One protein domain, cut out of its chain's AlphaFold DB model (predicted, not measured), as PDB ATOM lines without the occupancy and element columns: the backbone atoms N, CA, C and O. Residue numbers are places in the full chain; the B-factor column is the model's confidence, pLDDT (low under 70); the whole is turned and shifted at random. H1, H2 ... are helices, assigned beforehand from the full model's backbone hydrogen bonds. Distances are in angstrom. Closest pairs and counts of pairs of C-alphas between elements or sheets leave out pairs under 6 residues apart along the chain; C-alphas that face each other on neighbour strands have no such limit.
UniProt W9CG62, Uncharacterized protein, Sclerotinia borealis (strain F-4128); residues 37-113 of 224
ATOM      1  N   MET A  37     224.033 290.846 176.674       56.44
ATOM      2  CA  MET A  37     222.582 290.761 176.806       56.44
ATOM      3  C   MET A  37     222.247 289.840 177.981       56.44
ATOM      4  O   MET A  37     222.279 288.616 177.858       56.44
ATOM      5  N   TYR A  38     221.930 290.431 179.129       66.81
ATOM      6  CA  TYR A  38     221.334 289.703 180.238       66.81
ATOM      7  C   TYR A  38     219.966 289.170 179.814       66.81
ATOM      8  O   TYR A  38     219.074 289.936 179.444       66.81
ATOM      9  N   GLN A  39     219.796 287.852 179.891       73.62
ATOM     10  CA  GLN A  39     218.499 287.216 179.726       73.62
ATOM     11  C   GLN A  39     217.998 286.757 181.088       73.62
ATOM     12  O   GLN A  39     218.609 285.902 181.727       73.62
ATOM     13  N   ASP A  40     216.871 287.321 181.506       79.00
ATOM     14  CA  ASP A  40     216.240 286.981 182.771       79.00
ATOM     15  C   ASP A  40     215.742 285.527 182.783       79.00
ATOM     16  O   ASP A  40     214.971 285.130 181.909       79.00
ATOM     17  N   GLN A  41     216.168 284.727 183.767       88.94
ATOM     18  CA  GLN A  41     215.861 283.291 183.842       88.94
ATOM     19  C   GLN A  41     214.784 282.954 184.884       88.94
ATOM     20  O   GLN A  41     214.580 281.785 185.212       88.94
ATOM     21  N   ILE A  42     214.028 283.944 185.378       90.94
ATOM     22  CA  ILE A  42     212.924 283.721 186.333       90.94
ATOM     23  C   ILE A  42     211.889 282.719 185.805       90.94
ATOM     24  O   ILE A  42     211.419 281.865 186.561       90.94
ATOM     25  N   GLY A  43     211.555 282.776 184.511       91.62
ATOM     26  CA  GLY A  43     210.637 281.817 183.889       91.62
ATOM     27  C   GLY A  43     211.164 280.379 183.951       91.62
ATOM     28  O   GLY A  43     210.419 279.457 184.289       91.62
ATOM     29  N   TRP A  44     212.466 280.195 183.714       93.44
ATOM     30  CA  TRP A  44     213.125 278.898 183.851       93.44
ATOM     31  C   TRP A  44     213.128 278.421 185.308       93.44
ATOM     32  O   TRP A  44     212.728 277.289 185.565       93.44
ATOM     33  N   ILE A  45     213.484 279.289 186.264       92.50
ATOM     34  CA  ILE A  45     213.497 278.966 187.704       92.50
ATOM     35  C   ILE A  45     212.106 278.537 188.170       92.50
ATOM     36  O   ILE A  45     211.965 277.533 188.863       92.50
ATOM     37  N   THR A  46     211.067 279.259 187.748       93.00
ATOM     38  CA  THR A  46     209.675 278.958 188.102       93.00
ATOM     39  C   THR A  46     209.263 277.574 187.600       93.00
ATOM     40  O   THR A  46     208.714 276.769 188.357       93.00
ATOM     41  N   ASN A  47     209.577 277.261 186.340       92.56
ATOM     42  CA  ASN A  47     209.307 275.944 185.771       92.56
ATOM     43  C   ASN A  47     210.123 274.847 186.479       92.56
ATOM     44  O   ASN A  47     209.597 273.783 186.803       92.56
ATOM     45  N   TYR A  48     211.396 275.109 186.778       91.75
ATOM     46  CA  TYR A  48     212.265 274.145 187.448       91.75
ATOM     47  C   TYR A  48     211.776 273.829 188.864       91.75
ATOM     48  O   TYR A  48     211.655 272.656 189.208       91.75
ATOM     49  N   ALA A  49     211.410 274.850 189.643       89.19
ATOM     50  CA  ALA A  49     210.880 274.710 190.999       89.19
ATOM     51  C   ALA A  49     209.563 273.928 191.054       89.19
ATOM     52  O   ALA A  49     209.316 273.194 192.006       89.19
ATOM     53  N   THR A  50     208.728 274.064 190.021       88.25
ATOM     54  CA  THR A  50     207.461 273.325 189.912       88.25
ATOM     55  C   THR A  50     207.698 271.822 189.752       88.25
ATOM     56  O   THR A  50     206.943 271.014 190.283       88.25
ATOM     57  N   ASN A  51     208.766 271.444 189.045       88.94
ATOM     58  CA  ASN A  51     209.079 270.048 188.729       88.94
ATOM     59  C   ASN A  51     210.114 269.417 189.673       88.94
ATOM     60  O   ASN A  51     210.267 268.199 189.694       88.94
ATOM     61  N   ASN A  52     210.836 270.227 190.448       85.94
ATOM     62  CA  ASN A  52     211.913 269.788 191.325       85.94
ATOM     63  C   ASN A  52     211.724 270.429 192.696       85.94
ATOM     64  O   ASN A  52     212.029 271.608 192.889       85.94
ATOM     65  N   ALA A  53     211.238 269.639 193.655       79.88
ATOM     66  CA  ALA A  53     211.001 270.111 195.011       79.88
ATOM     67  C   ALA A  53     212.262 270.771 195.593       79.88
ATOM     68  O   ALA A  53     213.351 270.191 195.582       79.88
ATOM     69  N   CYS A  54     212.111 271.994 196.102       72.50
ATOM     70  CA  CYS A  54     213.168 272.676 196.838       72.50
ATOM     71  C   CYS A  54     213.527 271.876 198.091       72.50
ATOM     72  O   CYS A  54     212.639 271.344 198.756       72.50
ATOM     73  N   CYS A  55     214.806 271.858 198.471       72.31
ATOM     74  CA  CYS A  55     215.215 271.272 199.744       72.31
ATOM     75  C   CYS A  55     214.605 272.070 200.920       72.31
ATOM     76  O   CYS A  55     215.004 273.221 201.132       72.31
ATOM     77  N   PRO A  56     213.679 271.495 201.718       69.69
ATOM     78  CA  PRO A  56     212.998 272.236 202.785       69.69
ATOM     79  C   PRO A  56     213.959 272.703 203.882       69.69
ATOM     80  O   PRO A  56     213.778 273.778 204.447       69.69
ATOM     81  N   ILE A  57     215.022 271.929 204.129       71.31
ATOM     82  CA  ILE A  57     216.085 272.271 205.083       71.31
ATOM     83  C   ILE A  57     216.786 273.564 204.657       71.31
ATOM     84  O   ILE A  57     217.068 274.413 205.493       71.31
ATOM     85  N   ILE A  58     217.034 273.752 203.359       68.00
ATOM     86  CA  ILE A  58     217.736 274.940 202.855       68.00
ATOM     87  C   ILE A  58     216.862 276.187 202.998       68.00
ATOM     88  O   ILE A  58     217.365 277.219 203.435       68.00
ATOM     89  N   LEU A  59     215.568 276.091 202.681       67.25
ATOM     90  CA  LEU A  59     214.619 277.201 202.838       67.25
ATOM     91  C   LEU A  59     214.405 277.571 204.310       67.25
ATOM     92  O   LEU A  59     214.465 278.748 204.665       67.25
ATOM     93  N   SER A  60     214.218 276.561 205.165       67.00
ATOM     94  CA  SER A  60     214.066 276.750 206.608       67.00
ATOM     95  C   SER A  60     215.315 277.361 207.220       67.00
ATOM     96  O   SER A  60     215.199 278.310 207.992       67.00
ATOM     97  N   ASN A  61     216.496 276.854 206.853       65.81
ATOM     98  CA  ASN A  61     217.747 277.446 207.285       65.81
ATOM     99  C   ASN A  61     217.790 278.890 206.818       65.81
ATOM    100  O   ASN A  61     217.992 279.733 207.660       65.81
ATOM    101  N   ALA A  62     217.503 279.198 205.550       61.59
ATOM    102  CA  ALA A  62     217.499 280.555 204.987       61.59
ATOM    103  C   ALA A  62     216.445 281.524 205.546       61.59
ATOM    104  O   ALA A  62     216.294 282.607 204.975       61.59
ATOM    105  N   LYS A  63     215.703 281.157 206.605       71.25
ATOM    106  CA  LYS A  63     214.561 281.917 207.147       71.25
ATOM    107  C   LYS A  63     213.636 282.427 206.027       71.25
ATOM    108  O   LYS A  63     213.093 283.525 206.081       71.25
ATOM    109  N   SER A  64     213.505 281.637 204.960       71.12
ATOM    110  CA  SER A  64     212.835 282.026 203.724       71.12
ATOM    111  C   SER A  64     211.622 281.132 203.515       71.12
ATOM    112  O   SER A  64     211.753 279.916 203.394       71.12
ATOM    113  N   GLY A  65     210.431 281.732 203.432       73.69
ATOM    114  CA  GLY A  65     209.186 280.988 203.195       73.69
ATOM    115  C   GLY A  65     209.052 280.430 201.771       73.69
ATOM    116  O   GLY A  65     208.215 279.567 201.520       73.69
ATOM    117  N   SER A  66     209.862 280.915 200.827       84.25
ATOM    118  CA  SER A  66     209.836 280.510 199.422       84.25
ATOM    119  C   SER A  66     211.181 280.765 198.738       84.25
ATOM    120  O   SER A  66     212.025 281.509 199.248       84.25
ATOM    121  N   TRP A  67     211.381 280.183 197.551       84.94
ATOM    122  CA  TRP A  67     212.569 280.470 196.746       84.94
ATOM    123  C   TRP A  67     212.600 281.930 196.271       84.94
ATOM    124  O   TRP A  67     213.680 282.497 196.138       84.94
ATOM    125  N   GLN A  68     211.439 282.563 196.062       90.06
ATOM    126  CA  GLN A  68     211.335 283.977 195.695       90.06
ATOM    127  C   GLN A  68     211.849 284.874 196.823       90.06
ATOM    128  O   GLN A  68     212.612 285.802 196.569       90.06
ATOM    129  N   GLN A  69     211.477 284.565 198.071       82.00
ATOM    130  CA  GLN A  69     211.984 285.295 199.231       82.00
ATOM    131  C   GLN A  69     213.499 285.113 199.373       82.00
ATOM    132  O   GLN A  69     214.224 286.080 199.592       82.00
ATOM    133  N   MET A  70     213.994 283.887 199.173       82.44
ATOM    134  CA  MET A  70     215.429 283.607 199.193       82.44
ATOM    135  C   MET A  70     216.176 284.383 198.100       82.44
ATOM    136  O   MET A  70     217.238 284.940 198.365       82.44
ATOM    137  N   LEU A  71     215.616 284.470 196.890       86.88
ATOM    138  CA  LEU A  71     216.188 285.251 195.794       86.88
ATOM    139  C   LEU A  71     216.265 286.741 196.139       86.88
ATOM    140  O   LEU A  71     217.311 287.352 195.946       86.88
ATOM    141  N   MET A  72     215.195 287.310 196.698       83.06
ATOM    142  CA  MET A  72     215.162 288.709 197.138       83.06
ATOM    143  C   MET A  72     216.232 289.002 198.202       83.06
ATOM    144  O   MET A  72     216.923 290.024 198.133       83.06
ATOM    145  N   ASN A  73     216.416 288.085 199.155       79.06
ATOM    146  CA  ASN A  73     217.451 288.196 200.182       79.06
ATOM    147  C   ASN A  73     218.858 288.143 199.555       79.06
ATOM    148  O   ASN A  73     219.704 288.986 199.855       79.06
ATOM    149  N   ILE A  74     219.100 287.201 198.633       82.06
ATOM    150  CA  ILE A  74     220.374 287.087 197.905       82.06
ATOM    151  C   ILE A  74     220.658 288.358 197.093       82.06
ATOM    152  O   ILE A  74     221.776 288.870 197.141       82.06
ATOM    153  N   GLU A  75     219.668 288.892 196.376       84.12
ATOM    154  CA  GLU A  75     219.815 290.134 195.612       84.12
ATOM    155  C   GLU A  75     220.201 291.309 196.508       84.12
ATOM    156  O   GLU A  75     221.105 292.070 196.159       84.12
ATOM    157  N   THR A  76     219.560 291.441 197.669       80.81
ATOM    158  CA  THR A  76     219.861 292.499 198.644       80.81
ATOM    159  C   THR A  76     221.322 292.433 199.084       80.81
ATOM    160  O   THR A  76     222.049 293.423 198.993       80.81
ATOM    161  N   VAL A  77     221.793 291.242 199.459       78.75
ATOM    162  CA  VAL A  77     223.193 291.016 199.842       78.75
ATOM    163  C   VAL A  77     224.147 291.297 198.679       78.75
ATOM    164  O   VAL A  77     225.188 291.929 198.867       78.75
ATOM    165  N   ASN A  78     223.809 290.868 197.462       80.75
ATOM    166  CA  ASN A  78     224.647 291.108 196.290       80.75
ATOM    167  C   ASN A  78     224.753 292.602 195.956       80.75
ATOM    168  O   ASN A  78     225.845 293.050 195.616       80.75
ATOM    169  N   ARG A  79     223.685 293.394 196.111       79.94
ATOM    170  CA  ARG A  79     223.749 294.858 195.934       79.94
ATOM    171  C   ARG A  79     224.696 295.513 196.932       79.94
ATOM    172  O   ARG A  79     225.489 296.360 196.541       79.94
ATOM    173  N   LEU A  80     224.662 295.081 198.193       76.00
ATOM    174  CA  LEU A  80     225.560 295.598 199.229       76.00
ATOM    175  C   LEU A  80     227.027 295.235 198.959       76.00
ATOM    176  O   LEU A  80     227.919 296.056 199.143       76.00
ATOM    177  N   ARG A  81     227.293 294.009 198.492       76.19
ATOM    178  CA  ARG A  81     228.657 293.511 198.226       76.19
ATOM    179  C   ARG A  81     229.252 294.011 196.915       76.19
ATOM    180  O   ARG A  81     230.471 293.979 196.734       76.19
ATOM    181  N   HIS A  82     228.393 294.404 195.986       79.44
ATOM    182  CA  HIS A  82     228.757 294.829 194.648       79.44
ATOM    183  C   HIS A  82     228.018 296.139 194.308       79.44
ATOM    184  O   HIS A  82     227.281 296.181 193.328       79.44
ATOM    185  N   PRO A  83     228.219 297.232 195.074       74.56
ATOM    186  CA  PRO A  83     227.504 298.502 194.860       74.56
ATOM    187  C   PRO A  83     227.825 299.148 193.503       74.56
ATOM    188  O   PRO A  83     227.139 300.049 193.034       74.56
ATOM    189  N   ASN A  84     228.890 298.656 192.883       76.88
ATOM    190  CA  ASN A  84     229.581 299.214 191.746       76.88
ATOM    191  C   ASN A  84     229.369 298.404 190.458       76.88
ATOM    192  O   ASN A  84     230.060 298.628 189.474       76.88
ATOM    193  N   VAL A  85     228.480 297.413 190.433       79.00
ATOM    194  CA  VAL A  85     228.205 296.628 189.215       79.00
ATOM    195  C   VAL A  85     226.786 296.870 188.726       79.00
ATOM    196  O   VAL A  85     225.922 297.323 189.470       79.00
ATOM    197  N   GLN A  86     226.552 296.580 187.449       83.06
ATOM    198  CA  GLN A  86     225.253 296.800 186.826       83.06
ATOM    199  C   GLN A  86     224.179 295.854 187.374       83.06
ATOM    200  O   GLN A  86     224.469 294.756 187.860       83.06
ATOM    201  N   GLN A  87     222.918 296.269 187.250       86.19
ATOM    202  CA  GLN A  87     221.767 295.522 187.756       86.19
ATOM    203  C   GLN A  87     221.655 294.129 187.118       86.19
ATOM    204  O   GLN A  87     221.249 293.175 187.778       86.19
ATOM    205  N   GLU A  88     222.038 294.002 185.854       86.38
ATOM    206  CA  GLU A  88     222.107 292.766 185.079       86.38
ATOM    207  C   GLU A  88     222.996 291.727 185.763       86.38
ATOM    208  O   GLU A  88     222.583 290.587 185.972       86.38
ATOM    209  N   TYR A  89     224.193 292.143 186.187       86.50
ATOM    210  CA  TYR A  89     225.117 291.289 186.925       86.50
ATOM    211  C   TYR A  89     224.536 290.872 188.274       86.50
ATOM    212  O   TYR A  89     224.599 289.698 188.636       86.50
ATOM    213  N   ILE A  90     223.936 291.814 189.010       87.62
ATOM    214  CA  ILE A  90     223.298 291.519 190.300       87.62
ATOM    215  C   ILE A  90     222.208 290.463 190.132       87.62
ATOM    216  O   ILE A  90     222.178 289.497 190.897       87.62
ATOM    217  N   LYS A  91     221.330 290.617 189.137       90.56
ATOM    218  CA  LYS A  91     220.245 289.666 188.883       90.56
ATOM    219  C   LYS A  91     220.783 288.299 188.471       90.56
ATOM    220  O   LYS A  91     220.418 287.305 189.095       90.56
ATOM    221  N   TRP A  92     221.700 288.250 187.501       90.94
ATOM    222  CA  TRP A  92     222.333 287.001 187.070       90.94
ATOM    223  C   TRP A  92     222.988 286.272 188.244       90.94
ATOM    224  O   TRP A  92     222.661 285.117 188.509       90.94
ATOM    225  N   ARG A  93     223.852 286.963 188.997       88.38
ATOM    226  CA  ARG A  93     224.578 286.376 190.126       88.38
ATOM    227  C   ARG A  93     223.623 285.857 191.190       88.38
ATOM    228  O   ARG A  93     223.864 284.805 191.773       88.38
ATOM    229  N   SER A  94     222.537 286.576 191.447       89.31
ATOM    230  CA  SER A  94     221.553 286.170 192.452       89.31
ATOM    231  C   SER A  94     220.768 284.933 192.022       89.31
ATOM    232  O   SER A  94     220.540 284.046 192.842       89.31
ATOM    233  N   GLN A  95     220.420 284.831 190.739       91.19
ATOM    234  CA  GLN A  95     219.757 283.659 190.166       91.19
ATOM    235  C   GLN A  95     220.680 282.436 190.112       91.19
ATOM    236  O   GLN A  95     220.270 281.356 190.530       91.19
ATOM    237  N   ASP A  96     221.933 282.606 189.682       89.50
ATOM    238  CA  ASP A  96     222.946 281.543 189.692       89.50
ATOM    239  C   ASP A  96     223.172 281.016 191.118       89.50
ATOM    240  O   ASP A  96     223.080 279.810 191.364       89.50
ATOM    241  N   MET A  97     223.354 281.917 192.091       87.25
ATOM    242  CA  MET A  97     223.497 281.551 193.502       87.25
ATOM    243  C   MET A  97     222.259 280.839 194.053       87.25
ATOM    244  O   MET A  97     222.403 279.864 194.789       87.25
ATOM    245  N   LEU A  98     221.050 281.298 193.716       87.62
ATOM    246  CA  LEU A  98     219.810 280.641 194.129       87.62
ATOM    247  C   LEU A  98     219.752 279.201 193.602       87.62
ATOM    248  O   LEU A  98     219.512 278.272 194.374       87.62
ATOM    249  N   VAL A  99     219.974 279.014 192.299       86.94
ATOM    250  CA  VAL A  99     219.821 277.719 191.626       86.94
ATOM    251  C   VAL A  99     220.838 276.714 192.137       86.94
ATOM    252  O   VAL A  99     220.443 275.619 192.528       86.94
ATOM    253  N   ARG A 100     222.115 277.098 192.244       83.81
ATOM    254  CA  ARG A 100     223.159 276.235 192.826       83.81
ATOM    255  C   ARG A 100     222.828 275.792 194.241       83.81
ATOM    256  O   ARG A 100     223.255 274.731 194.679       83.81
ATOM    257  N   ARG A 101     222.081 276.615 194.970       78.62
ATOM    258  CA  ARG A 101     221.813 276.387 196.377       78.62
ATOM    259  C   ARG A 101     220.579 275.550 196.629       78.62
ATOM    260  O   ARG A 101     220.613 274.676 197.482       78.62
ATOM    261  N   LEU A 102     219.504 275.793 195.894       80.50
ATOM    262  CA  LEU A 102     218.299 274.975 195.987       80.50
ATOM    263  C   LEU A 102     218.462 273.646 195.250       80.50
ATOM    264  O   LEU A 102     217.954 272.625 195.714       80.50
ATOM    265  N   TRP A 103     219.209 273.651 194.143       84.19
ATOM    266  CA  TRP A 103     219.391 272.506 193.259       84.19
ATOM    267  C   TRP A 103     220.852 272.402 192.776       84.19
ATOM    268  O   TRP A 103     221.143 272.693 191.619       84.19
ATOM    269  N   PRO A 104     221.790 271.911 193.612       81.44
ATOM    270  CA  PRO A 104     223.225 271.869 193.284       81.44
ATOM    271  C   PRO A 104     223.595 271.081 192.021       81.44
ATOM    272  O   PRO A 104     224.657 271.287 191.447       81.44
ATOM    273  N   LYS A 105     222.728 270.157 191.590       81.50
ATOM    274  CA  LYS A 105     222.915 269.359 190.368       81.50
ATOM    275  C   LYS A 105     222.323 270.016 189.114       81.50
ATOM    276  O   LYS A 105     222.466 269.467 188.025       81.50
ATOM    277  N   ALA A 106     221.610 271.134 189.255       85.12
ATOM    278  CA  ALA A 106     220.992 271.831 188.137       85.12
ATOM    279  C   ALA A 106     222.026 272.682 187.389       85.12
ATOM    280  O   ALA A 106     222.823 273.391 188.000       85.12
ATOM    281  N   MET A 107     221.975 272.650 186.058       86.25
ATOM    282  CA  MET A 107     222.758 273.555 185.217       86.25
ATOM    283  C   MET A 107     221.944 274.824 184.956       86.25
ATOM    284  O   MET A 107     220.973 274.790 184.199       86.25
ATOM    285  N   PHE A 108     222.316 275.928 185.607       85.94
ATOM    286  CA  PHE A 108     221.673 277.224 185.401       85.94
ATOM    287  C   PHE A 108     221.982 277.752 183.986       85.94
ATOM    288  O   PHE A 108     223.155 277.852 183.629       85.94
ATOM    289  N   PRO A 109     220.971 278.102 183.168       83.69
ATOM    290  CA  PRO A 109     221.192 278.500 181.775       83.69
ATOM    291  C   PRO A 109     221.652 279.959 181.594       83.69
ATOM    292  O   PRO A 109     221.874 280.385 180.462       83.69
ATOM    293  N   GLY A 110     221.752 280.755 182.663       82.31
ATOM    294  CA  GLY A 110     222.120 282.170 182.569       82.31
ATOM    295  C   GLY A 110     223.615 282.388 182.320       82.31
ATOM    296  O   GLY A 110     224.453 281.859 183.048       82.31
ATOM    297  N   MET A 111     223.947 283.226 181.335       83.06
ATOM    298  CA  MET A 111     225.328 283.635 181.049       83.06
ATOM    299  C   MET A 111     225.759 284.822 181.913       83.06
ATOM    300  O   MET A 111     224.974 285.746 182.126       83.06
ATOM    301  N   ASP A 112     227.015 284.805 182.361       84.06
ATOM    302  CA  ASP A 112     227.615 285.893 183.134       84.06
ATOM    303  C   ASP A 112     227.767 287.166 182.280       84.06
ATOM    304  O   ASP A 112     228.495 287.142 181.283       84.06
ATOM    305  N   PRO A 113     227.117 288.287 182.646       80.56
ATOM    306  CA  PRO A 113     227.216 289.530 181.891       80.56
ATOM    307  C   PRO A 113     228.555 290.271 182.079       80.56
ATOM    308  O   PRO A 113     228.862 291.171 181.298       80.56
TER     309      PRO A 113
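This is residues 37 to 113 of the 224 residues of an uncharacterized protein of Sclerotinia borealis (strain F-4128) (UniProt W9CG62). The longest helix, H4, lies in the middle between H3, which crosses it on one side, and H1, which runs nearly parallel to it on the other with few close approaches; short H2 sits at one end. After H4 an extended tail, residues 103 to 113, folds back toward the first printed residue. The printed part has 77 residues with four named helices, H1 H2 H3 H4 along the chain, and no named strand: the class is all helix. It is compact, with a radius of gyration of the C-alphas of 12.2 A and spans of 34 by 24 by 17 A.

H1, residues 42 to 51, is apart from H2, residues 56 to 61. H1 is near H3, residues 67 to 81, with 6 pairs of C-alphas within 10 A. H1 is close but not clearly touching H4, residues 87 to 102; the closest C-alphas, of Ile 45 and Val 99, are 7.5 A apart, and the two run the same way at a shallow tilt of 10 degrees. H2 is close but not clearly touching H3, the closest C-alphas being those of Leu 59 and Trp 67, 7.2 A apart; their tilt of 37 degrees is only just steep. H2 is also close but not clearly touching H4, with the C-alphas of Ile 58 and Leu 102 closest at 6.9 A. H3 and H4 touch, opposite ways at a steep tilt of 50 degrees, closest at the C-alphas of Glu 75 and Ser 94, 5.4 A apart. In H1, H2, H3 and H4 every O i to N i+4 pair is within hydrogen-bond range.

H1 begins at C-alpha 42 (212.924, 283.721, 186.333) and is 14.4 A long. H2 measures 8.4 A from first to last C-alpha. H3 starts at C-alpha 67 (212.569, 280.470, 196.746) and is 20.8 A long. H4, 22.4 A long, ends at C-alpha 102 (218.299, 274.975, 195.987).

The two C-alphas farthest apart, of Asn 51 and Asn 84, are 35.8 A apart, while those of Met 37 and Pro 113 are 7.0 A apart. The printed part has no cut, and the links H1 to H2, H2 to H3 and H3 to H4 are tight. The mean pLDDT of the printed part is 81.7; residues 37 to 38, 56 and 58 to 62 are under 70.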